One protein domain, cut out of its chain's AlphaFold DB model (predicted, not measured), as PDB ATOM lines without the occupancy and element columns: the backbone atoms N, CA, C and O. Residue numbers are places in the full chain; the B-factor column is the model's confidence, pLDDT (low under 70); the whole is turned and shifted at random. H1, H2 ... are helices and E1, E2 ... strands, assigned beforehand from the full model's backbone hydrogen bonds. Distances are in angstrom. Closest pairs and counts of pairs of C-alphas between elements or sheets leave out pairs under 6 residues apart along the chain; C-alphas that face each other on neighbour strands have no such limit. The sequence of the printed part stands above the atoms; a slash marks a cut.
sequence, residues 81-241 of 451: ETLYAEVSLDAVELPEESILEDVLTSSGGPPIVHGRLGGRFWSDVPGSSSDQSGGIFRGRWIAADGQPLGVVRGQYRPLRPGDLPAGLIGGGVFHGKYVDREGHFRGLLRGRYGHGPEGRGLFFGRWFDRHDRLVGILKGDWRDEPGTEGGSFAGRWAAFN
ATOM      1  N   GLU A  81     204.684  96.489 153.377       45.25
ATOM      2  CA  GLU A  81     205.401  95.223 153.152       45.25
ATOM      3  C   GLU A  81     204.473  94.006 153.140       45.25
ATOM      4  O   GLU A  81     204.622  93.148 152.272       45.25
ATOM      5  N   THR A  82     203.473  93.958 154.025       50.03
ATOM      6  CA  THR A  82     202.494  92.862 154.083       50.03
ATOM      7  C   THR A  82     201.592  92.808 152.854       50.03
ATOM      8  O   THR A  82     201.264  91.721 152.395       50.03
ATOM      9  N   LEU A  83     201.240  93.960 152.275       43.78
ATOM     10  CA  LEU A  83     200.391  94.033 151.079       43.78
ATOM     11  C   LEU A  83     201.141  93.599 149.805       43.78
ATOM     12  O   LEU A  83     200.525  93.246 148.803       43.78
ATOM     13  N   TYR A  84     202.475  93.626 149.849       42.94
ATOM     14  CA  TYR A  84     203.349  93.284 148.728       42.94
ATOM     15  C   TYR A  84     204.087  91.948 148.897       42.94
ATOM     16  O   TYR A  84     204.718  91.494 147.945       42.94
ATOM     17  N   ALA A  85     204.040  91.319 150.075       48.78
ATOM     18  CA  ALA A  85     204.642  90.006 150.320       48.78
ATOM     19  C   ALA A  85     203.900  88.867 149.596       48.78
ATOM     20  O   ALA A  85     204.496  87.831 149.320       48.78
ATOM     21  N   GLU A  86     202.622  89.066 149.255       44.03
ATOM     22  CA  GLU A  86     201.799  88.075 148.544       44.03
ATOM     23  C   GLU A  86     201.973  88.110 147.016       44.03
ATOM     24  O   GLU A  86     201.557  87.181 146.324       44.03
ATOM     25  N   VAL A  87     202.619  89.146 146.466       42.25
ATOM     26  CA  VAL A  87     202.922  89.215 145.029       42.25
ATOM     27  C   VAL A  87     204.213  88.442 144.773       42.25
ATOM     28  O   VAL A  87     205.312  88.994 144.831       42.25
ATOM     29  N   SER A  88     204.077  87.143 144.505       42.19
ATOM     30  CA  SER A  88     205.198  86.338 144.026       42.19
ATOM     31  C   SER A  88     205.610  86.815 142.633       42.19
ATOM     32  O   SER A  88     204.857  86.666 141.668       42.19
ATOM     33  N   LEU A  89     206.814  87.384 142.523       41.06
ATOM     34  CA  LEU A  89     207.440  87.711 141.235       41.06
ATOM     35  C   LEU A  89     207.698  86.453 140.388       41.06
ATOM     36  O   LEU A  89     207.880  86.576 139.182       41.06
ATOM     37  N   ASP A  90     207.652  85.265 140.998       40.66
ATOM     38  CA  ASP A  90     207.791  83.977 140.315       40.66
ATOM     39  C   ASP A  90     206.506  83.576 139.562       40.66
ATOM     40  O   ASP A  90     206.525  82.669 138.739       40.66
ATOM     41  N   ALA A  91     205.370  84.242 139.819       38.16
ATOM     42  CA  ALA A  91     204.082  83.916 139.195       38.16
ATOM     43  C   ALA A  91     203.868  84.565 137.813       38.16
ATOM     44  O   ALA A  91     202.814  84.362 137.196       38.16
ATOM     45  N   VAL A  92     204.829  85.366 137.342       40.44
ATOM     46  CA  VAL A  92     204.853  85.935 135.990       40.44
ATOM     47  C   VAL A  92     206.235  85.672 135.399       40.44
ATOM     48  O   VAL A  92     207.125  86.521 135.437       40.44
ATOM     49  N   GLU A  93     206.426  84.462 134.876       35.66
ATOM     50  CA  GLU A  93     207.573  84.157 134.024       35.66
ATOM     51  C   GLU A  93     207.421  84.951 132.724       35.66
ATOM     52  O   GLU A  93     206.682  84.575 131.817       35.66
ATOM     53  N   LEU A  94     208.089  86.102 132.658       38.41
ATOM     54  CA  LEU A  94     208.298  86.806 131.401       38.41
ATOM     55  C   LEU A  94     209.453  86.108 130.681       38.41
ATOM     56  O   LEU A  94     210.580  86.200 131.189       38.41
ATOM     57  N   PRO A  95     209.223  85.425 129.544       42.03
ATOM     58  CA  PRO A  95     210.322  84.870 128.768       42.03
ATOM     59  C   PRO A  95     211.280  86.010 128.417       42.03
ATOM     60  O   PRO A  95     210.844  87.068 127.953       42.03
ATOM     61  N   GLU A  96     212.579  85.827 128.684       42.19
ATOM     62  CA  GLU A  96     213.605  86.842 128.390       42.19
ATOM     63  C   GLU A  96     213.531  87.298 126.924       42.19
ATOM     64  O   GLU A  96     213.729  88.476 126.630       42.19
ATOM     65  N   GLU A  97     213.120  86.383 126.047       39.44
ATOM     66  CA  GLU A  97     212.993  86.534 124.600       39.44
ATOM     67  C   GLU A  97     211.868  87.496 124.160       39.44
ATOM     68  O   GLU A  97     212.044  88.192 123.173       39.44
ATOM     69  N   SER A  98     210.763  87.658 124.905       39.34
ATOM     70  CA  SER A  98     209.594  88.464 124.465       39.34
ATOM     71  C   SER A  98     209.819  89.985 124.514       39.34
ATOM     72  O   SER A  98     209.163  90.756 123.815       39.34
ATOM     73  N   ILE A  99     210.747  90.446 125.353       38.69
ATOM     74  CA  ILE A  99     211.169  91.857 125.381       38.69
ATOM     75  C   ILE A  99     212.353  92.062 124.442       38.69
ATOM     76  O   ILE A  99     212.470  93.125 123.838       38.69
ATOM     77  N   LEU A 100     213.200  91.035 124.323       34.91
ATOM     78  CA  LEU A 100     214.308  91.003 123.390       34.91
ATOM     79  C   LEU A 100     213.777  91.088 121.958       34.91
ATOM     80  O   LEU A 100     214.041  92.092 121.332       34.91
ATOM     81  N   GLU A 101     212.965  90.166 121.447       37.16
ATOM     82  CA  GLU A 101     212.585  90.141 120.022       37.16
ATOM     83  C   GLU A 101     211.899  91.423 119.513       37.16
ATOM     84  O   GLU A 101     212.248  91.889 118.434       37.16
ATOM     85  N   ASP A 102     211.024  92.061 120.297       37.28
ATOM     86  CA  ASP A 102     210.325  93.285 119.867       37.28
ATOM     87  C   ASP A 102     211.152  94.574 119.998       37.28
ATOM     88  O   ASP A 102     210.839  95.572 119.350       37.28
ATOM     89  N   VAL A 103     212.181  94.591 120.855       38.28
ATOM     90  CA  VAL A 103     213.155  95.698 120.888       38.28
ATOM     91  C   VAL A 103     214.304  95.427 119.903       38.28
ATOM     92  O   VAL A 103     214.780  96.346 119.238       38.28
ATOM     93  N   LEU A 104     214.670  94.156 119.715       35.81
ATOM     94  CA  LEU A 104     215.673  93.653 118.771       35.81
ATOM     95  C   LEU A 104     215.231  93.782 117.309       35.81
ATOM     96  O   LEU A 104     216.097  93.883 116.446       35.81
ATOM     97  N   THR A 105     213.930  93.852 117.000       39.84
ATOM     98  CA  THR A 105     213.477  94.206 115.641       39.84
ATOM     99  C   THR A 105     213.847  95.634 115.228       39.84
ATOM    100  O   THR A 105     213.737  95.962 114.050       39.84
ATOM    101  N   SER A 106     214.328  96.468 116.157       37.81
ATOM    102  CA  SER A 106     214.749  97.850 115.893       37.81
ATOM    103  C   SER A 106     216.189  98.186 116.296       37.81
ATOM    104  O   SER A 106     216.641  99.261 115.924       37.81
ATOM    105  N   SER A 107     216.927  97.326 117.015       34.81
ATOM    106  CA  SER A 107     218.238  97.715 117.560       34.81
ATOM    107  C   SER A 107     219.327  96.652 117.497       34.81
ATOM    108  O   SER A 107     219.155  95.544 118.005       34.81
ATOM    109  N   GLY A 108     220.493  97.036 116.963       38.09
ATOM    110  CA  GLY A 108     221.735  96.251 116.850       38.09
ATOM    111  C   GLY A 108     222.408  95.820 118.164       38.09
ATOM    112  O   GLY A 108     223.607  95.561 118.189       38.09
ATOM    113  N   GLY A 109     221.649  95.713 119.252       40.06
ATOM    114  CA  GLY A 109     222.061  95.189 120.548       40.06
ATOM    115  C   GLY A 109     220.865  95.136 121.510       40.06
ATOM    116  O   GLY A 109     219.924  95.921 121.358       40.06
ATOM    117  N   PRO A 110     220.847  94.206 122.481       46.59
ATOM    118  CA  PRO A 110     219.790  94.158 123.482       46.59
ATOM    119  C   PRO A 110     219.892  95.393 124.394       46.59
ATOM    120  O   PRO A 110     220.976  95.647 124.921       46.59
ATOM    121  N   PRO A 111     218.806  96.157 124.630       51.06
ATOM    122  CA  PRO A 111     218.839  97.236 125.614       51.06
ATOM    123  C   PRO A 111     219.269  96.662 126.965       51.06
ATOM    124  O   PRO A 111     218.764  95.613 127.389       51.06
ATOM    125  N   ILE A 112     220.183  97.340 127.659       66.56
ATOM    126  CA  ILE A 112     220.597  96.911 128.993       66.56
ATOM    127  C   ILE A 112     219.378  97.035 129.911       66.56
ATOM    128  O   ILE A 112     218.927  98.117 130.285       66.56
ATOM    129  N   VAL A 113     218.790  95.891 130.251       73.62
ATOM    130  CA  VAL A 113     217.699  95.821 131.217       73.62
ATOM    131  C   VAL A 113     218.277  96.190 132.578       73.62
ATOM    132  O   VAL A 113     218.978  95.401 133.207       73.62
ATOM    133  N   HIS A 114     217.950  97.387 133.050       84.50
ATOM    134  CA  HIS A 114     218.445  97.885 134.331       84.50
ATOM    135  C   HIS A 114     217.632  97.368 135.524       84.50
ATOM    136  O   HIS A 114     218.125  97.360 136.655       84.50
ATOM    137  N   GLY A 115     216.407  96.891 135.292       93.06
ATOM    138  CA  GLY A 115     215.648  96.234 136.343       93.06
ATOM    139  C   GLY A 115     214.233  95.806 135.980       93.06
ATOM    140  O   GLY A 115     213.838  95.721 134.815       93.06
ATOM    141  N   ARG A 116     213.471  95.491 137.028       95.94
ATOM    142  CA  ARG A 116     212.091  95.004 136.974       95.94
ATOM    143  C   ARG A 116     211.131  96.013 137.604       95.94
ATOM    144  O   ARG A 116     211.491  96.787 138.488       95.94
ATOM    145  N   LEU A 117     209.890  95.982 137.150       96.50
ATOM    146  CA  LEU A 117     208.768  96.738 137.692       96.50
ATOM    147  C   LEU A 117     207.639  95.742 137.960       96.50
ATOM    148  O   LEU A 117     207.350  94.916 137.104       96.50
ATOM    149  N   GLY A 118     206.984  95.800 139.115       96.56
ATOM    150  CA  GLY A 118     205.843  94.919 139.373       96.56
ATOM    151  C   GLY A 118     204.928  95.438 140.464       96.56
ATOM    152  O   GLY A 118     205.379  96.139 141.370       96.56
ATOM    153  N   GLY A 119     203.639  95.123 140.385       96.69
ATOM    154  CA  GLY A 119     202.659  95.649 141.323       96.69
ATOM    155  C   GLY A 119     201.229  95.199 141.071       96.69
ATOM    156  O   GLY A 119     200.970  94.232 140.356       96.69
ATOM    157  N   ARG A 120     200.299  95.925 141.691       96.88
ATOM    158  CA  ARG A 120     198.855  95.732 141.569       96.88
ATOM    159  C   ARG A 120     198.172  97.016 141.125       96.88
ATOM    160  O   ARG A 120     198.647  98.119 141.412       96.88
ATOM    161  N   PHE A 121     197.050  96.863 140.445       96.25
ATOM    162  CA  PHE A 121     196.153  97.957 140.099       96.25
ATOM    163  C   PHE A 121     194.742  97.650 140.592       96.25
ATOM    164  O   PHE A 121     194.404  96.487 140.810       96.25
ATOM    165  N   TRP A 122     193.947  98.698 140.788       95.56
ATOM    166  CA  TRP A 122     192.572  98.632 141.271       95.56
ATOM    167  C   TRP A 122     191.700  99.597 140.487       95.56
ATOM    168  O   TRP A 122     192.121 100.730 140.248       95.56
ATOM    169  N   SER A 123     190.494  99.158 140.146       92.12
ATOM    170  CA  SER A 123     189.479 100.003 139.520       92.12
ATOM    171  C   SER A 123     188.867 100.974 140.535       92.12
ATOM    172  O   SER A 123     188.600 100.605 141.678       92.12
ATOM    173  N   ASP A 124     188.580 102.204 140.101       88.06
ATOM    174  CA  ASP A 124     187.815 103.177 140.892       88.06
ATOM    175  C   ASP A 124     186.337 102.767 141.058       88.06
ATOM    176  O   ASP A 124     185.640 103.274 141.940       88.06
ATOM    177  N   VAL A 125     185.832 101.876 140.194       86.00
ATOM    178  CA  VAL A 125     184.435 101.430 140.178       86.00
ATOM    179  C   VAL A 125     184.374  99.925 140.479       86.00
ATOM    180  O   VAL A 125     184.703  99.111 139.610       86.00
ATOM    181  N   PRO A 126     183.894  99.531 141.674       82.75
ATOM    182  CA  PRO A 126     183.740  98.132 142.065       82.75
ATOM    183  C   PRO A 126     183.064  97.272 140.992       82.75
ATOM    184  O   PRO A 126     181.986  97.606 140.497       82.75
ATOM    185  N   GLY A 127     183.699  96.152 140.642       78.69
ATOM    186  CA  GLY A 127     183.180  95.180 139.674       78.69
ATOM    187  C   GLY A 127     183.255  95.595 138.201       78.69
ATOM    188  O   GLY A 127     182.748  94.864 137.351       78.69
ATOM    189  N   SER A 128     183.868  96.734 137.877       80.12
ATOM    190  CA  SER A 128     184.140  97.111 136.488       80.12
ATOM    191  C   SER A 128     185.519  96.627 136.037       80.12
ATOM    192  O   SER A 128     186.434  96.487 136.850       80.12
ATOM    193  N   SER A 129     185.671  96.353 134.738       78.75
ATOM    194  CA  SER A 129     186.984  96.011 134.189       78.75
ATOM    195  C   SER A 129     187.883  97.248 134.121       78.75
ATOM    196  O   SER A 129     187.409  98.390 134.020       78.75
ATOM    197  N   SER A 130     189.192  97.012 134.139       76.56
ATOM    198  CA  SER A 130     190.235  98.033 133.964       76.56
ATOM    199  C   SER A 130     190.173  98.748 132.605       76.56
ATOM    200  O   SER A 130     190.650  99.874 132.467       76.56
ATOM    201  N   ASP A 131     189.517  98.144 131.614       81.19
ATOM    202  CA  ASP A 131     189.225  98.768 130.317       81.19
ATOM    203  C   ASP A 131     188.028  99.727 130.337       81.19
ATOM    204  O   ASP A 131     187.858 100.533 129.425       81.19
ATOM    205  N   GLN A 132     187.152  99.626 131.337       81.94
ATOM    206  CA  GLN A 132     185.919 100.422 131.406       81.94
ATOM    207  C   GLN A 132     186.015 101.566 132.408       81.94
ATOM    208  O   GLN A 132     185.290 102.557 132.304       81.94
ATOM    209  N   SER A 133     186.907 101.429 133.382       87.00
ATOM    210  CA  SER A 133     187.058 102.345 134.499       87.00
ATOM    211  C   SER A 133     188.520 102.724 134.681       87.00
ATOM    212  O   SER A 133     189.419 101.902 134.520       87.00
ATOM    213  N   GLY A 134     188.756 103.994 135.011       92.31
ATOM    214  CA  GLY A 134     190.054 104.397 135.531       92.31
ATOM    215  C   GLY A 134     190.311 103.767 136.895       92.31
ATOM    216  O   GLY A 134     189.439 103.120 137.480       92.31
ATOM    217  N   GLY A 135     191.520 103.959 137.394       95.50
ATOM    218  CA  GLY A 135     191.901 103.402 138.675       95.50
ATOM    219  C   GLY A 135     193.253 103.873 139.166       95.50
ATOM    220  O   GLY A 135     193.894 104.752 138.582       95.50
ATOM    221  N   ILE A 136     193.705 103.243 140.244       96.69
ATOM    222  CA  ILE A 136     195.015 103.478 140.851       96.69
ATOM    223  C   ILE A 136     195.904 102.250 140.698       96.69
ATOM    224  O   ILE A 136     195.431 101.117 140.696       96.69
ATOM    225  N   PHE A 137     197.214 102.457 140.629       97.38
ATOM    226  CA  PHE A 137     198.184 101.367 140.667       97.38
ATOM    227  C   PHE A 137     199.308 101.646 141.657       97.38
ATOM    228  O   PHE A 137     199.661 102.797 141.937       97.38
ATOM    229  N   ARG A 138     199.859 100.569 142.218       97.75
ATOM    230  CA  ARG A 138     200.979 100.592 143.160       97.75
ATOM    231  C   ARG A 138     201.925  99.446 142.845       97.75
ATOM    232  O   ARG A 138     201.481  98.320 142.653       97.75
ATOM    233  N   GLY A 139     203.221  99.719 142.832       97.25
ATOM    234  CA  GLY A 139     204.234  98.714 142.547       97.25
ATOM    235  C   GLY A 139     205.583  99.014 143.173       97.25
ATOM    236  O   GLY A 139     205.768 100.011 143.871       97.25
ATOM    237  N   ARG A 140     206.531  98.123 142.906       97.19
ATOM    238  CA  ARG A 140     207.932  98.201 143.307       97.19
ATOM    239  C   ARG A 140     208.793  98.484 142.083       97.19
ATOM    240  O   ARG A 140     208.626  97.840 141.048       97.19
ATOM    241  N   TRP A 141     209.720  99.420 142.234       97.12
ATOM    242  CA  TRP A 141     210.828  99.616 141.303       97.12
ATOM    243  C   TRP A 141     211.975  98.730 141.780       97.12
ATOM    244  O   TRP A 141     212.380  98.847 142.932       97.12
ATOM    245  N   ILE A 142     212.448  97.797 140.961       96.44
ATOM    246  CA  ILE A 142     213.380  96.738 141.371       96.44
ATOM    247  C   ILE A 142     214.606  96.795 140.459       96.44
ATOM    248  O   ILE A 142     214.453  96.914 139.248       96.44
ATOM    249  N   ALA A 143     215.809  96.727 141.023       93.44
ATOM    250  CA  ALA A 143     217.062  96.645 140.275       93.44
ATOM    251  C   ALA A 143     217.218  95.293 139.556       93.44
ATOM    252  O   ALA A 143     216.498  94.333 139.837       93.44
ATOM    253  N   ALA A 144     218.180  95.204 138.634       88.56
ATOM    254  CA  ALA A 144     218.504  93.969 137.919       88.56
ATOM    255  C   ALA A 144     218.871  92.800 138.857       88.56
ATOM    256  O   ALA A 144     218.545  91.653 138.562       88.56
ATOM    257  N   ASP A 145     219.475  93.087 140.013       89.94
ATOM    258  CA  ASP A 145     219.846  92.106 141.044       89.94
ATOM    259  C   ASP A 145     218.682  91.709 141.982       89.94
ATOM    260  O   ASP A 145     218.874  90.966 142.945       89.94
ATOM    261  N   GLY A 146     217.471  92.214 141.727       91.69
ATOM    262  CA  GLY A 146     216.288  91.958 142.545       91.69
ATOM    263  C   GLY A 146     216.142  92.870 143.767       91.69
ATOM    264  O   GLY A 146     215.134  92.776 144.471       91.69
ATOM    265  N   GLN A 147     217.084  93.782 144.031       93.88
ATOM    266  CA  GLN A 147     216.963  94.727 145.138       93.88
ATOM    267  C   GLN A 147     215.846  95.749 144.862       93.88
ATOM    268  O   GLN A 147     215.871  96.427 143.836       93.88
ATOM    269  N   PRO A 148     214.856  95.929 145.759       94.75
ATOM    270  CA  PRO A 148     213.769  96.884 145.523       94.75
ATOM    271  C   PRO A 148     214.264  98.332 145.622       94.75
ATOM    272  O   PRO A 148     214.386  98.813 146.726       94.75
ATOM    273  N   LEU A 149     214.543  99.058 144.547       95.44
ATOM    274  CA  LEU A 149     215.040 100.447 144.579       95.44
ATOM    275  C   LEU A 149     214.032 101.487 145.097       95.44
ATOM    276  O   LEU A 149     214.429 102.568 145.526       95.44
ATOM    277  N   GLY A 150     212.738 101.174 145.078       96.56
ATOM    278  CA  GLY A 150     211.708 102.052 145.623       96.56
ATOM    279  C   GLY A 150     210.300 101.616 145.247       96.56
ATOM    280  O   GLY A 150     210.044 100.442 144.964       96.56
ATOM    281  N   VAL A 151     209.372 102.568 145.246       97.69
ATOM    282  CA  VAL A 151     207.951 102.332 144.980       97.69
ATOM    283  C   VAL A 151     207.438 103.206 143.850       97.69
ATOM    284  O   VAL A 151     207.873 104.339 143.648       97.69
ATOM    285  N   VAL A 152     206.457 102.677 143.131       97.88
ATOM    286  CA  VAL A 152     205.705 103.406 142.118       97.88
ATOM    287  C   VAL A 152     204.261 103.511 142.569       97.88
ATOM    288  O   VAL A 152     203.674 102.527 143.020       97.88
ATOM    289  N   ARG A 153     203.670 104.695 142.427       97.81
ATOM    290  CA  ARG A 153     202.231 104.907 142.617       97.81
ATOM    291  C   ARG A 153     201.682 105.757 141.491       97.81
ATOM    292  O   ARG A 153     202.341 106.705 141.075       97.81
ATOM    293  N   GLY A 154     200.481 105.461 141.028       96.88
ATOM    294  CA  GLY A 154     199.907 106.202 139.920       96.88
ATOM    295  C   GLY A 154     198.430 105.961 139.696       96.88
ATOM    296  O   GLY A 154     197.755 105.324 140.504       96.88
ATOM    297  N   GLN A 155     197.959 106.505 138.584       97.19
ATOM    298  CA  GLN A 155     196.601 106.379 138.084       97.19
ATOM    299  C   GLN A 155     196.631 105.885 136.647       97.19
ATOM    300  O   GLN A 155     197.541 106.225 135.888       97.19
ATOM    301  N   TYR A 156     195.617 105.126 136.265       96.94
ATOM    302  CA  TYR A 156     195.371 104.761 134.880       96.94
ATOM    303  C   TYR A 156     193.960 105.185 134.479       96.94
ATOM    304  O   TYR A 156     193.070 105.325 135.321       96.94
ATOM    305  N   ARG A 157     193.759 105.456 133.192       95.56
ATOM    306  CA  ARG A 157     192.476 105.885 132.639       95.56
ATOM    307  C   ARG A 157     192.253 105.208 131.290       95.56
ATOM    308  O   ARG A 157     193.102 105.390 130.414       95.56
ATOM    309  N   PRO A 158     191.120 104.517 131.090       93.88
ATOM    310  CA  PRO A 158     190.793 103.924 129.807       93.88
ATOM    311  C   PRO A 158     190.568 105.017 128.764       93.88
ATOM    312  O   PRO A 158     190.005 106.080 129.054       93.88
ATOM    313  N   LEU A 159     191.018 104.752 127.545       92.12
ATOM    314  CA  LEU A 159     190.729 105.580 126.382       92.12
ATOM    315  C   LEU A 159     189.465 105.069 125.693       92.12
ATOM    316  O   LEU A 159     189.074 103.909 125.829       92.12
ATOM    317  N   ARG A 160     188.791 105.944 124.941       89.94
ATOM    318  CA  ARG A 160     187.667 105.491 124.117       89.94
ATOM    319  C   ARG A 160     188.215 104.641 122.969       89.94
ATOM    320  O   ARG A 160     189.309 104.932 122.495       89.94
ATOM    321  N   PRO A 161     187.443 103.677 122.438       85.38
ATOM    322  CA  PRO A 161     187.901 102.840 121.329       85.38
ATOM    323  C   PRO A 161     188.419 103.615 120.106       85.38
ATOM    324  O   PRO A 161     189.301 103.128 119.415       85.38
ATOM    325  N   GLY A 162     187.899 104.821 119.843       84.25
ATOM    326  CA  GLY A 162     188.367 105.680 118.746       84.25
ATOM    327  C   GLY A 162     189.654 106.468 119.028       84.25
ATOM    328  O   GLY A 162     190.211 107.030 118.094       84.25
ATOM    329  N   ASP A 163     190.113 106.507 120.281       85.19
ATOM    330  CA  ASP A 163     191.325 107.219 120.716       85.19
ATOM    331  C   ASP A 163     192.525 106.259 120.891       85.19
ATOM    332  O   ASP A 163     193.631 106.691 121.228       85.19
ATOM    333  N   LEU A 164     192.314 104.949 120.707       77.81
ATOM    334  CA  LEU A 164     193.364 103.935 120.778       77.81
ATOM    335  C   LEU A 164     194.174 103.903 119.470       77.81
ATOM    336  O   LEU A 164     193.600 104.080 118.393       77.81
ATOM    337  N   PRO A 165     195.493 103.639 119.527       76.38
ATOM    338  CA  PRO A 165     196.269 103.325 118.334       76.38
ATOM    339  C   PRO A 165     195.686 102.137 117.585       76.38
ATOM    340  O   PRO A 165     195.118 101.221 118.189       76.38
ATOM    341  N   ALA A 166     195.916 102.106 116.274       77.69
ATOM    342  CA  ALA A 166     195.712 100.889 115.506       77.69
ATOM    343  C   ALA A 166     196.481  99.722 116.160       77.69
ATOM    344  O   ALA A 166     197.580  99.904 116.679       77.69
ATOM    345  N   GLY A 167     195.882  98.531 116.168       77.50
ATOM    346  CA  GLY A 167     196.499  97.324 116.728       77.50
ATOM    347  C   GLY A 167     196.270  97.084 118.224       77.50
ATOM    348  O   GLY A 167     196.491  95.959 118.663       77.50
ATOM    349  N   LEU A 168     195.772  98.064 118.991       76.19
ATOM    350  CA  LEU A 168     195.337  97.828 120.374       76.19
ATOM    351  C   LEU A 168     193.844  97.578 120.490       76.19
ATOM    352  O   LEU A 168     193.018  98.287 119.916       76.19
ATOM    353  N   ILE A 169     193.508  96.593 121.320       86.00
ATOM    354  CA  ILE A 169     192.136  96.276 121.700       86.00
ATOM    355  C   ILE A 169     191.944  96.680 123.164       86.00
ATOM    356  O   ILE A 169     192.566  96.124 124.068       86.00
ATOM    357  N   GLY A 170     191.076  97.661 123.407       86.44
ATOM    358  CA  GLY A 170     190.894  98.210 124.753       86.44
ATOM    359  C   GLY A 170     192.153  98.899 125.293       86.44
ATOM    360  O   GLY A 170     193.137  99.094 124.576       86.44
ATOM    361  N   GLY A 171     192.113  99.284 126.566       90.38
ATOM    362  CA  GLY A 171     193.226  99.951 127.228       90.38
ATOM    363  C   GLY A 171     193.092 101.460 127.392       90.38
ATOM    364  O   GLY A 171     192.011 102.049 127.307       90.38
ATOM    365  N   GLY A 172     194.217 102.105 127.679       94.00
ATOM    366  CA  GLY A 172     194.246 103.509 128.036       94.00
ATOM    367  C   GLY A 172     195.631 104.070 128.316       94.00
ATOM    368  O   GLY A 172     196.641 103.581 127.813       94.00
ATOM    369  N   VAL A 173     195.674 105.125 129.126       94.88
ATOM    370  CA  VAL A 173     196.905 105.804 129.551       94.88
ATOM    371  C   VAL A 173     197.155 105.594 131.037       94.88
ATOM    372  O   VAL A 173     196.210 105.467 131.815       94.88
ATOM    373  N   PHE A 174     198.418 105.609 131.454       97.06
ATOM    374  CA  PHE A 174     198.793 105.618 132.864       97.06
ATOM    375  C   PHE A 174     199.811 106.713 133.177       97.06
ATOM    376  O   PHE A 174     200.686 107.035 132.370       97.06
ATOM    377  N   HIS A 175     199.712 107.251 134.391       97.25
ATOM    378  CA  HIS A 175     200.645 108.212 134.964       97.25
ATOM    379  C   HIS A 175     201.071 107.751 136.354       97.25
ATOM    380  O   HIS A 175     200.226 107.496 137.209       97.25
ATOM    381  N   GLY A 176     202.376 107.669 136.598       97.19
ATOM    382  CA  GLY A 176     202.948 107.249 137.873       97.19
ATOM    383  C   GLY A 176     203.987 108.223 138.412       97.19
ATOM    384  O   GLY A 176     204.529 109.049 137.686       97.19
ATOM    385  N   LYS A 177     204.281 108.103 139.702       97.75
ATOM    386  CA  LYS A 177     205.405 108.735 140.393       97.75
ATOM    387  C   LYS A 177     206.300 107.632 140.943       97.75
ATOM    388  O   LYS A 177     205.795 106.707 141.582       97.75
ATOM    389  N   TYR A 178     207.600 107.746 140.701       97.12
ATOM    390  CA  TYR A 178     208.631 106.893 141.285       97.12
ATOM    391  C   TYR A 178     209.274 107.610 142.479       97.12
ATOM    392  O   TYR A 178     209.721 108.757 142.369       97.12
ATOM    393  N   VAL A 179     209.290 106.924 143.619       96.31
ATOM    394  CA  VAL A 179     209.883 107.372 144.880       96.31
ATOM    395  C   VAL A 179     210.897 106.320 145.333       96.31
ATOM    396  O   VAL A 179     210.572 105.131 145.308       96.31
ATOM    397  N   ASP A 180     212.111 106.731 145.706       95.94
ATOM    398  CA  ASP A 180     213.147 105.806 146.198       95.94
ATOM    399  C   ASP A 180     212.825 105.256 147.603       95.94
ATOM    400  O   ASP A 180     211.792 105.577 148.203       95.94
ATOM    401  N   ARG A 181     213.686 104.371 148.124       94.38
ATOM    402  CA  ARG A 181     213.539 103.786 149.470       94.38
ATOM    403  C   ARG A 181     213.530 104.838 150.578       94.38
ATOM    404  O   ARG A 181     212.909 104.625 151.614       94.38
ATOM    405  N   GLU A 182     214.219 105.949 150.363       94.06
ATOM    406  CA  GLU A 182     214.361 107.049 151.311       94.06
ATOM    407  C   GLU A 182     213.182 108.035 151.253       94.06
ATOM    408  O   GLU A 182     213.087 108.935 152.087       94.06
ATOM    409  N   GLY A 183     212.253 107.860 150.308       92.50
ATOM    410  CA  GLY A 183     211.087 108.724 150.157       92.50
ATOM    411  C   GLY A 183     211.320 109.929 149.242       92.50
ATOM    412  O   GLY A 183     210.444 110.793 149.144       92.50
ATOM    413  N   HIS A 184     212.458 110.016 148.551       93.75
ATOM    414  CA  HIS A 184     212.714 111.094 147.605       93.75
ATOM    415  C   HIS A 184     212.016 110.837 146.274       93.75
ATOM    416  O   HIS A 184     212.042 109.745 145.704       93.75
ATOM    417  N   PHE A 185     211.436 111.899 145.726       94.94
ATOM    418  CA  PHE A 185     210.879 111.886 144.384       94.94
ATOM    419  C   PHE A 185     211.990 111.723 143.336       94.94
ATOM    420  O   PHE A 185     212.872 112.577 143.214       94.94
ATOM    421  N   ARG A 186     211.935 110.633 142.564       94.81
ATOM    422  CA  ARG A 186     212.918 110.317 141.515       94.81
ATOM    423  C   ARG A 186     212.411 110.623 140.115       94.81
ATOM    424  O   ARG A 186     213.227 110.864 139.229       94.81
ATOM    425  N   GLY A 187     211.096 110.626 139.900       94.88
ATOM    426  CA  GLY A 187     210.558 110.904 138.576       94.88
ATOM    427  C   GLY A 187     209.090 110.568 138.355       94.88
ATOM    428  O   GLY A 187     208.394 110.063 139.238       94.88
ATOM    429  N   LEU A 188     208.629 110.847 137.139       96.81
ATOM    430  CA  LEU A 188     207.297 110.542 136.628       96.81
ATOM    431  C   LEU A 188     207.358 109.390 135.626       96.81
ATOM    432  O   LEU A 188     208.279 109.298 134.826       96.81
ATOM    433  N   LEU A 189     206.335 108.547 135.621       97.19
ATOM    434  CA  LEU A 189     206.104 107.544 134.588       97.19
ATOM    435  C   LEU A 189     204.901 107.985 133.758       97.19
ATOM    436  O   LEU A 189     203.893 108.404 134.331       97.19
ATOM    437  N   ARG A 190     204.979 107.888 132.433       95.81
ATOM    438  CA  ARG A 190     203.844 108.144 131.534       95.81
ATOM    439  C   ARG A 190     203.802 107.069 130.467       95.81
ATOM    440  O   ARG A 190     204.836 106.778 129.877       95.81
ATOM    441  N   GLY A 191     202.643 106.496 130.198       94.44
ATOM    442  CA  GLY A 191     202.556 105.445 129.198       94.44
ATOM    443  C   GLY A 191     201.142 105.037 128.848       94.44
ATOM    444  O   GLY A 191     200.173 105.716 129.188       94.44
ATOM    445  N   ARG A 192     201.055 103.919 128.137       93.50
ATOM    446  CA  ARG A 192     199.832 103.310 127.635       93.50
ATOM    447  C   ARG A 192     199.759 101.853 128.045       93.50
ATOM    448  O   ARG A 192     200.782 101.194 128.216       93.50
ATOM    449  N   TYR A 193     198.539 101.368 128.181       95.44
ATOM    450  CA  TYR A 193     198.240  99.959 128.378       95.44
ATOM    451  C   TYR A 193     197.105  99.552 127.442       95.44
ATOM    452  O   TYR A 193     196.356 100.411 126.983       95.44
ATOM    453  N   GLY A 194     196.970  98.264 127.164       93.50
ATOM    454  CA  GLY A 194     195.834  97.689 126.447       93.50
ATOM    455  C   GLY A 194     196.080  96.225 126.138       93.50
ATOM    456  O   GLY A 194     196.954  95.625 126.763       93.50
ATOM    457  N   HIS A 195     195.333  95.652 125.198       94.12
ATOM    458  CA  HIS A 195     195.535  94.269 124.776       94.12
ATOM    459  C   HIS A 195     196.170  94.201 123.392       94.12
ATOM    460  O   HIS A 195     195.772  94.932 122.481       94.12
ATOM    461  N   GLY A 196     197.141  93.299 123.247       88.44
ATOM    462  CA  GLY A 196     197.660  92.897 121.946       88.44
ATOM    463  C   GLY A 196     196.652  92.045 121.157       88.44
ATOM    464  O   GLY A 196     195.587  91.700 121.679       88.44
ATOM    465  N   PRO A 197     196.989  91.655 119.915       84.50
ATOM    466  CA  PRO A 197     196.125  90.855 119.042       84.50
ATOM    467  C   PRO A 197     195.718  89.515 119.662       84.50
ATOM    468  O   PRO A 197     194.610  89.035 119.439       84.50
ATOM    469  N   GLU A 198     196.594  88.940 120.486       90.12
ATOM    470  CA  GLU A 198     196.365  87.682 121.203       90.12
ATOM    471  C   GLU A 198     195.489  87.842 122.459       90.12
ATOM    472  O   GLU A 198     195.233  86.876 123.176       90.12
ATOM    473  N   GLY A 199     195.047  89.063 122.774       91.38
ATOM    474  CA  GLY A 199     194.318  89.366 124.007       91.38
ATOM    475  C   GLY A 199     195.208  89.440 125.253       91.38
ATOM    476  O   GLY A 199     194.693  89.523 126.365       91.38
ATOM    477  N   ARG A 200     196.537  89.419 125.097       93.31
ATOM    478  CA  ARG A 200     197.495  89.615 126.192       93.31
ATOM    479  C   ARG A 200     197.523  91.084 126.615       93.31
ATOM    480  O   ARG A 200     197.658  91.961 125.762       93.31
ATOM    481  N   GLY A 201     197.403  91.349 127.915       93.44
ATOM    482  CA  GLY A 201     197.483  92.698 128.472       93.44
ATOM    483  C   GLY A 201     198.922  93.205 128.472       93.44
ATOM    484  O   GLY A 201     199.781  92.635 129.134       93.44
ATOM    485  N   LEU A 202     199.175  94.285 127.743       94.69
ATOM    486  CA  LEU A 202     200.483  94.896 127.531       94.69
ATOM    487  C   LEU A 202     200.500  96.329 128.061       94.69
ATOM    488  O   LEU A 202     199.493  97.038 127.993       94.69
ATOM    489  N   PHE A 203     201.652  96.779 128.553       95.31
ATOM    490  CA  PHE A 203     201.903  98.190 128.830       95.31
ATOM    491  C   PHE A 203     203.275  98.637 128.324       95.31
ATOM    492  O   PHE A 203     204.252  97.888 128.339       95.31
ATOM    493  N   PHE A 204     203.346  99.903 127.922       93.12
ATOM    494  CA  PHE A 204     204.567 100.584 127.511       93.12
ATOM    495  C   PHE A 204     204.571 102.007 128.061       93.12
ATOM    496  O   PHE A 204     203.546 102.686 128.056       93.12
ATOM    497  N   GLY A 205     205.713 102.489 128.529       93.19
ATOM    498  CA  GLY A 205     205.827 103.844 129.038       93.19
ATOM    499  C   GLY A 205     207.239 104.395 129.028       93.19
ATOM    500  O   GLY A 205     208.219 103.717 128.737       93.19
ATOM    501  N   ARG A 206     207.307 105.668 129.382       91.62
ATOM    502  CA  ARG A 206     208.499 106.495 129.485       91.62
ATOM    503  C   ARG A 206     208.686 106.914 130.940       91.62
ATOM    504  O   ARG A 206     207.717 107.262 131.621       91.62
ATOM    505  N   TRP A 207     209.927 106.877 131.406       94.12
ATOM    506  CA  TRP A 207     210.341 107.357 132.717       94.12
ATOM    507  C   TRP A 207     211.045 108.703 132.560       94.12
ATOM    508  O   TRP A 207     212.068 108.813 131.888       94.12
ATOM    509  N   PHE A 208     210.478 109.724 133.191       87.81
ATOM    510  CA  PHE A 208     211.023 111.069 133.278       87.81
ATOM    511  C   PHE A 208     211.579 111.304 134.677       87.81
ATOM    512  O   PHE A 208     210.944 110.907 135.650       87.81
ATOM    513  N   ASP A 209     212.726 111.952 134.815       88.06
ATOM    514  CA  ASP A 209     213.297 112.256 136.126       88.06
ATOM    515  C   ASP A 209     212.582 113.429 136.831       88.06
ATOM    516  O   ASP A 209     211.573 113.964 136.360       88.06
ATOM    517  N   ARG A 210     213.112 113.860 137.984       87.25
ATOM    518  CA  ARG A 210     212.567 114.990 138.758       87.25
ATOM    519  C   ARG A 210     212.559 116.336 138.013       87.25
ATOM    520  O   ARG A 210     211.886 117.259 138.460       87.25
ATOM    521  N   HIS A 211     213.292 116.448 136.907       80.50
ATOM    522  CA  HIS A 211     213.388 117.644 136.072       80.50
ATOM    523  C   HIS A 211     212.635 117.487 134.739       80.50
ATOM    524  O   HIS A 211     212.847 118.293 133.832       80.50
ATOM    525  N   ASP A 212     211.758 116.477 134.622       78.69
ATOM    526  CA  ASP A 212     210.982 116.163 133.409       78.69
ATOM    527  C   ASP A 212     211.875 115.767 132.212       78.69
ATOM    528  O   ASP A 212     211.511 115.970 131.055       78.69
ATOM    529  N   ARG A 213     213.064 115.199 132.478       76.06
ATOM    530  CA  ARG A 213     213.975 114.664 131.450       76.06
ATOM    531  C   ARG A 213     213.677 113.195 131.209       76.06
ATOM    532  O   ARG A 213     213.604 112.441 132.174       76.06
ATOM    533  N   LEU A 214     213.550 112.771 129.954       79.31
ATOM    534  CA  LEU A 214     213.387 111.359 129.609       79.31
ATOM    535  C   LEU A 214     214.668 110.580 129.961       79.31
ATOM    536  O   LEU A 214     215.706 110.797 129.346       79.31
ATOM    537  N   VAL A 215     214.589 109.686 130.947       85.31
ATOM    538  CA  VAL A 215     215.728 108.913 131.484       85.31
ATOM    539  C   VAL A 215     215.537 107.404 131.383       85.31
ATOM    540  O   VAL A 215     216.417 106.649 131.779       85.31
ATOM    541  N   GLY A 216     214.409 106.938 130.853       88.38
ATOM    542  CA  GLY A 216     214.233 105.525 130.557       88.38
ATOM    543  C   GLY A 216     212.899 105.188 129.917       88.38
ATOM    544  O   GLY A 216     212.026 106.040 129.734       88.38
ATOM    545  N   ILE A 217     212.735 103.905 129.630       89.56
ATOM    546  CA  ILE A 217     211.497 103.292 129.150       89.56
ATOM    547  C   ILE A 217     211.109 102.124 130.052       89.56
ATOM    548  O   ILE A 217     211.944 101.543 130.745       89.56
ATOM    549  N   LEU A 218     209.826 101.781 130.045       94.56
ATOM    550  CA  LEU A 218     209.286 100.595 130.696       94.56
ATOM    551  C   LEU A 218     208.353  99.840 129.747       94.56
ATOM    552  O   LEU A 218     207.561 100.454 129.038       94.56
ATOM    553  N   LYS A 219     208.427  98.511 129.767       93.25
ATOM    554  CA  LYS A 219     207.546  97.601 129.020       93.25
ATOM    555  C   LYS A 219     207.170  96.435 129.922       93.25
ATOM    556  O   LYS A 219     207.995  95.978 130.714       93.25
ATOM    557  N   GLY A 220     205.954  95.932 129.799       95.19
ATOM    558  CA  GLY A 220     205.563  94.718 130.493       95.19
ATOM    559  C   GLY A 220     204.147  94.293 130.191       95.19
ATOM    560  O   GLY A 220     203.523  94.760 129.241       95.19
ATOM    561  N   ASP A 221     203.660  93.421 131.055       96.06
ATOM    562  CA  ASP A 221     202.352  92.816 130.983       96.06
ATOM    563  C   ASP A 221     201.499  93.204 132.171       96.06
ATOM    564  O   ASP A 221     201.977  93.454 133.283       96.06
ATOM    565  N   TRP A 222     200.199  93.186 131.944       96.44
ATOM    566  CA  TRP A 222     199.210  93.290 132.991       96.44
ATOM    567  C   TRP A 222     198.121  92.246 132.766       96.44
ATOM    568  O   TRP A 222     197.906  91.757 131.659       96.44
ATOM    569  N   ARG A 223     197.455  91.864 133.847       94.94
ATOM    570  CA  ARG A 223     196.313  90.954 133.809       94.94
ATOM    571  C   ARG A 223     195.325  91.343 134.890       94.94
ATOM    572  O   ARG A 223     195.739  91.614 136.019       94.94
ATOM    573  N   ASP A 224     194.041  91.330 134.554       92.12
ATOM    574  CA  ASP A 224     192.978  91.344 135.554       92.12
ATOM    575  C   ASP A 224     193.016  90.029 136.353       92.12
ATOM    576  O   ASP A 224     193.262  88.950 135.804       92.12
ATOM    577  N   GLU A 225     192.786  90.101 137.662       91.88
ATOM    578  CA  GLU A 225     192.707  88.920 138.522       91.88
ATOM    579  C   GLU A 225     191.234  88.528 138.739       91.88
ATOM    580  O   GLU A 225     190.468  89.317 139.310       91.88
ATOM    581  N   PRO A 226     190.814  87.310 138.331       88.25
ATOM    582  CA  PRO A 226     189.426  86.879 138.450       88.25
ATOM    583  C   PRO A 226     188.895  86.991 139.882       88.25
ATOM    584  O   PRO A 226     189.467  86.438 140.821       88.25
ATOM    585  N   GLY A 227     187.759  87.673 140.042       87.12
ATOM    586  CA  GLY A 227     187.097  87.833 141.339       87.12
ATOM    587  C   GLY A 227     187.687  88.923 142.239       87.12
ATOM    588  O   GLY A 227     187.278  89.017 143.395       87.12
ATOM    589  N   THR A 228     188.605  89.752 141.734       87.19
ATOM    590  CA  THR A 228     189.141  90.913 142.461       87.19
ATOM    591  C   THR A 228     188.816  92.221 141.734       87.19
ATOM    592  O   THR A 228     188.580  92.227 140.529       87.19
ATOM    593  N   GLU A 229     188.793  93.345 142.458       86.94
ATOM    594  CA  GLU A 229     188.544  94.689 141.898       86.94
ATOM    595  C   GLU A 229     189.791  95.277 141.209       86.94
ATOM    596  O   GLU A 229     190.122  96.451 141.379       86.94
ATOM    597  N   GLY A 230     190.530  94.452 140.467       91.31
ATOM    598  CA  GLY A 230     191.781  94.853 139.844       91.31
ATOM    599  C   GLY A 230     192.622  93.680 139.366       91.31
ATOM    600  O   GLY A 230     192.113  92.615 139.018       91.31
ATOM    601  N   GLY A 231     193.932  93.880 139.358       94.94
ATOM    602  CA  GLY A 231     194.852  92.889 138.831       94.94
ATOM    603  C   GLY A 231     196.305  93.163 139.169       94.94
ATOM    604  O   GLY A 231     196.630  93.936 140.077       94.94
ATOM    605  N   SER A 232     197.184  92.498 138.431       96.69
ATOM    606  CA  SER A 232     198.632  92.553 138.612       96.69
ATOM    607  C   SER A 232     199.316  93.031 137.340       96.69
ATOM    608  O   SER A 232     198.873  92.693 136.243       96.69
ATOM    609  N   PHE A 233     200.425  93.748 137.488       97.25
ATOM    610  CA  PHE A 233     201.316  94.078 136.381       97.25
ATOM    611  C   PHE A 233     202.754  93.697 136.719       97.25
ATOM    612  O   PHE A 233     203.171  93.763 137.879       97.25
ATOM    613  N   ALA A 234     203.511  93.314 135.699       96.88
ATOM    614  CA  ALA A 234     204.923  92.988 135.796       96.88
ATOM    615  C   ALA A 234     205.625  93.385 134.498       96.88
ATOM    616  O   ALA A 234     205.098  93.198 133.411       96.88
ATOM    617  N   GLY A 235     206.824  93.936 134.599       95.50
ATOM    618  CA  GLY A 235     207.578  94.401 133.453       95.50
ATOM    619  C   GLY A 235     209.033  94.667 133.777       95.50
ATOM    620  O   GLY A 235     209.547  94.328 134.847       95.50
ATOM    621  N   ARG A 236     209.697  95.297 132.823       93.88
ATOM    622  CA  ARG A 236     211.094  95.698 132.889       93.88
ATOM    623  C   ARG A 236     211.208  97.183 132.611       93.88
ATOM    624  O   ARG A 236     210.366  97.765 131.927       93.88
ATOM    625  N   TRP A 237     212.258  97.780 133.149       94.19
ATOM    626  CA  TRP A 237     212.644  99.140 132.817       94.19
ATOM    627  C   TRP A 237     214.099  99.157 132.364       94.19
ATOM    628  O   TRP A 237     214.941  98.409 132.870       94.19
ATOM    629  N   ALA A 238     214.371 100.015 131.392       87.94
ATOM    630  CA  ALA A 238     215.705 100.331 130.925       87.94
ATOM    631  C   ALA A 238     215.918 101.825 131.152       87.94
ATOM    632  O   ALA A 238     215.115 102.647 130.702       87.94
ATOM    633  N   ALA A 239     216.952 102.166 131.915       85.06
ATOM    634  CA  ALA A 239     217.459 103.521 131.937       85.06
ATOM    635  C   ALA A 239     218.193 103.796 130.630       85.06
ATOM    636  O   ALA A 239     218.846 102.938 130.050       85.06
ATOM    637  N   PHE A 240     218.067 105.028 130.193       76.25
ATOM    638  CA  PHE A 240     218.821 105.571 129.100       76.25
ATOM    639  C   PHE A 240     220.161 106.060 129.627       76.25
ATOM    640  O   PHE A 240     220.212 107.028 130.390       76.25
ATOM    641  N   ASN A 241     221.245 105.405 129.221       66.12
ATOM    642  CA  ASN A 241     222.571 105.967 129.401       66.12
ATOM    643  C   ASN A 241     222.879 106.863 128.201       66.12
ATOM    644  O   ASN A 241     223.228 106.394 127.122       66.12
TER     645      ASN A 241
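AT A GLANCE: This is residues 81 to 241 of the 451 residues of an uncharacterized protein of uncultured planctomycete (UniProt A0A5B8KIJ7). What is the shape? It is a closed barrel of eight antiparallel strands, E1 to E8, with two small helices, H1 and H2, outside its wall. The first stretch, residues 81 to 112, runs across the outside of the barrel before E1. What is it made of? The printed part has 161 residues, with two named helices and then eight named strands, in the order H1, H2, E1 to E8; its class is mostly strand. The strands make a meander, each the antiparallel neighbour of the one before, and E8 closes the ring with E1. How spread out is it? It is compact, with a radius of gyration of the C-alphas of 15.2 A, and rounded, spanning 39 by 39 by 33 A.

HOW THE PARTS SIT: Where are the helices? H1, residues 81 to 84, is on the barrel and outside it, over E2, residues 135 to 143, at a height over the sheet of 10.2 A, with its local plane fitted to just 6 C-alphas. H2, residues 96 to 104, is only just on the barrel, with 5 pairs of C-alphas within 10 A; its closest C-alphas to E7, residues 214 to 224, are those of Ile 99 and Lys 219, 7.7 A apart. H1 and H2 are apart. How do their backbones look? In H2, 4 of 5 O i to N i+4 pairs are within hydrogen-bond range, and H1 is too short for such a pair. How is the ring joined? E1, residues 115 to 123, and E2 are an antiparallel hairpin at 166 degrees, with N 120 and O 138 within hydrogen-bond range at 2.8 A. E8, residues 230 to 239, and E1 are antiparallel neighbours at 152 degrees, with N 117 and O 235 at 2.9 A. E7 and E8 are a hairpin, with N 221 and O 234 at 2.8 A.

IN THESE COORDINATES: Where do the ends of the ring lie? E1 begins at C-alpha 115, (215.648, 96.234, 136.343), and E8 ends at C-alpha 239, (217.459, 103.521, 131.937). Which strands come between E2 and E7? They are E3, residues 148 to 158, E4, residues 169 to 180, E5, residues 185 to 195, and E6, residues 201 to 209. How long are the longer ones? E4 is 33.7 A from first to last C-alpha, E5 30.5 A and E7 29.2 A.

THE WHOLE: Which links are long? Those from H1 to H2 and from E1 to E2, 11 residues each, are long. Is the printed part whole? It has no cut, and its farthest C-alphas, Gly 108 and Pro 126, are 45.6 A apart. Where is confidence low? The pLDDT is under 70 in residues 81 to 112 and 241.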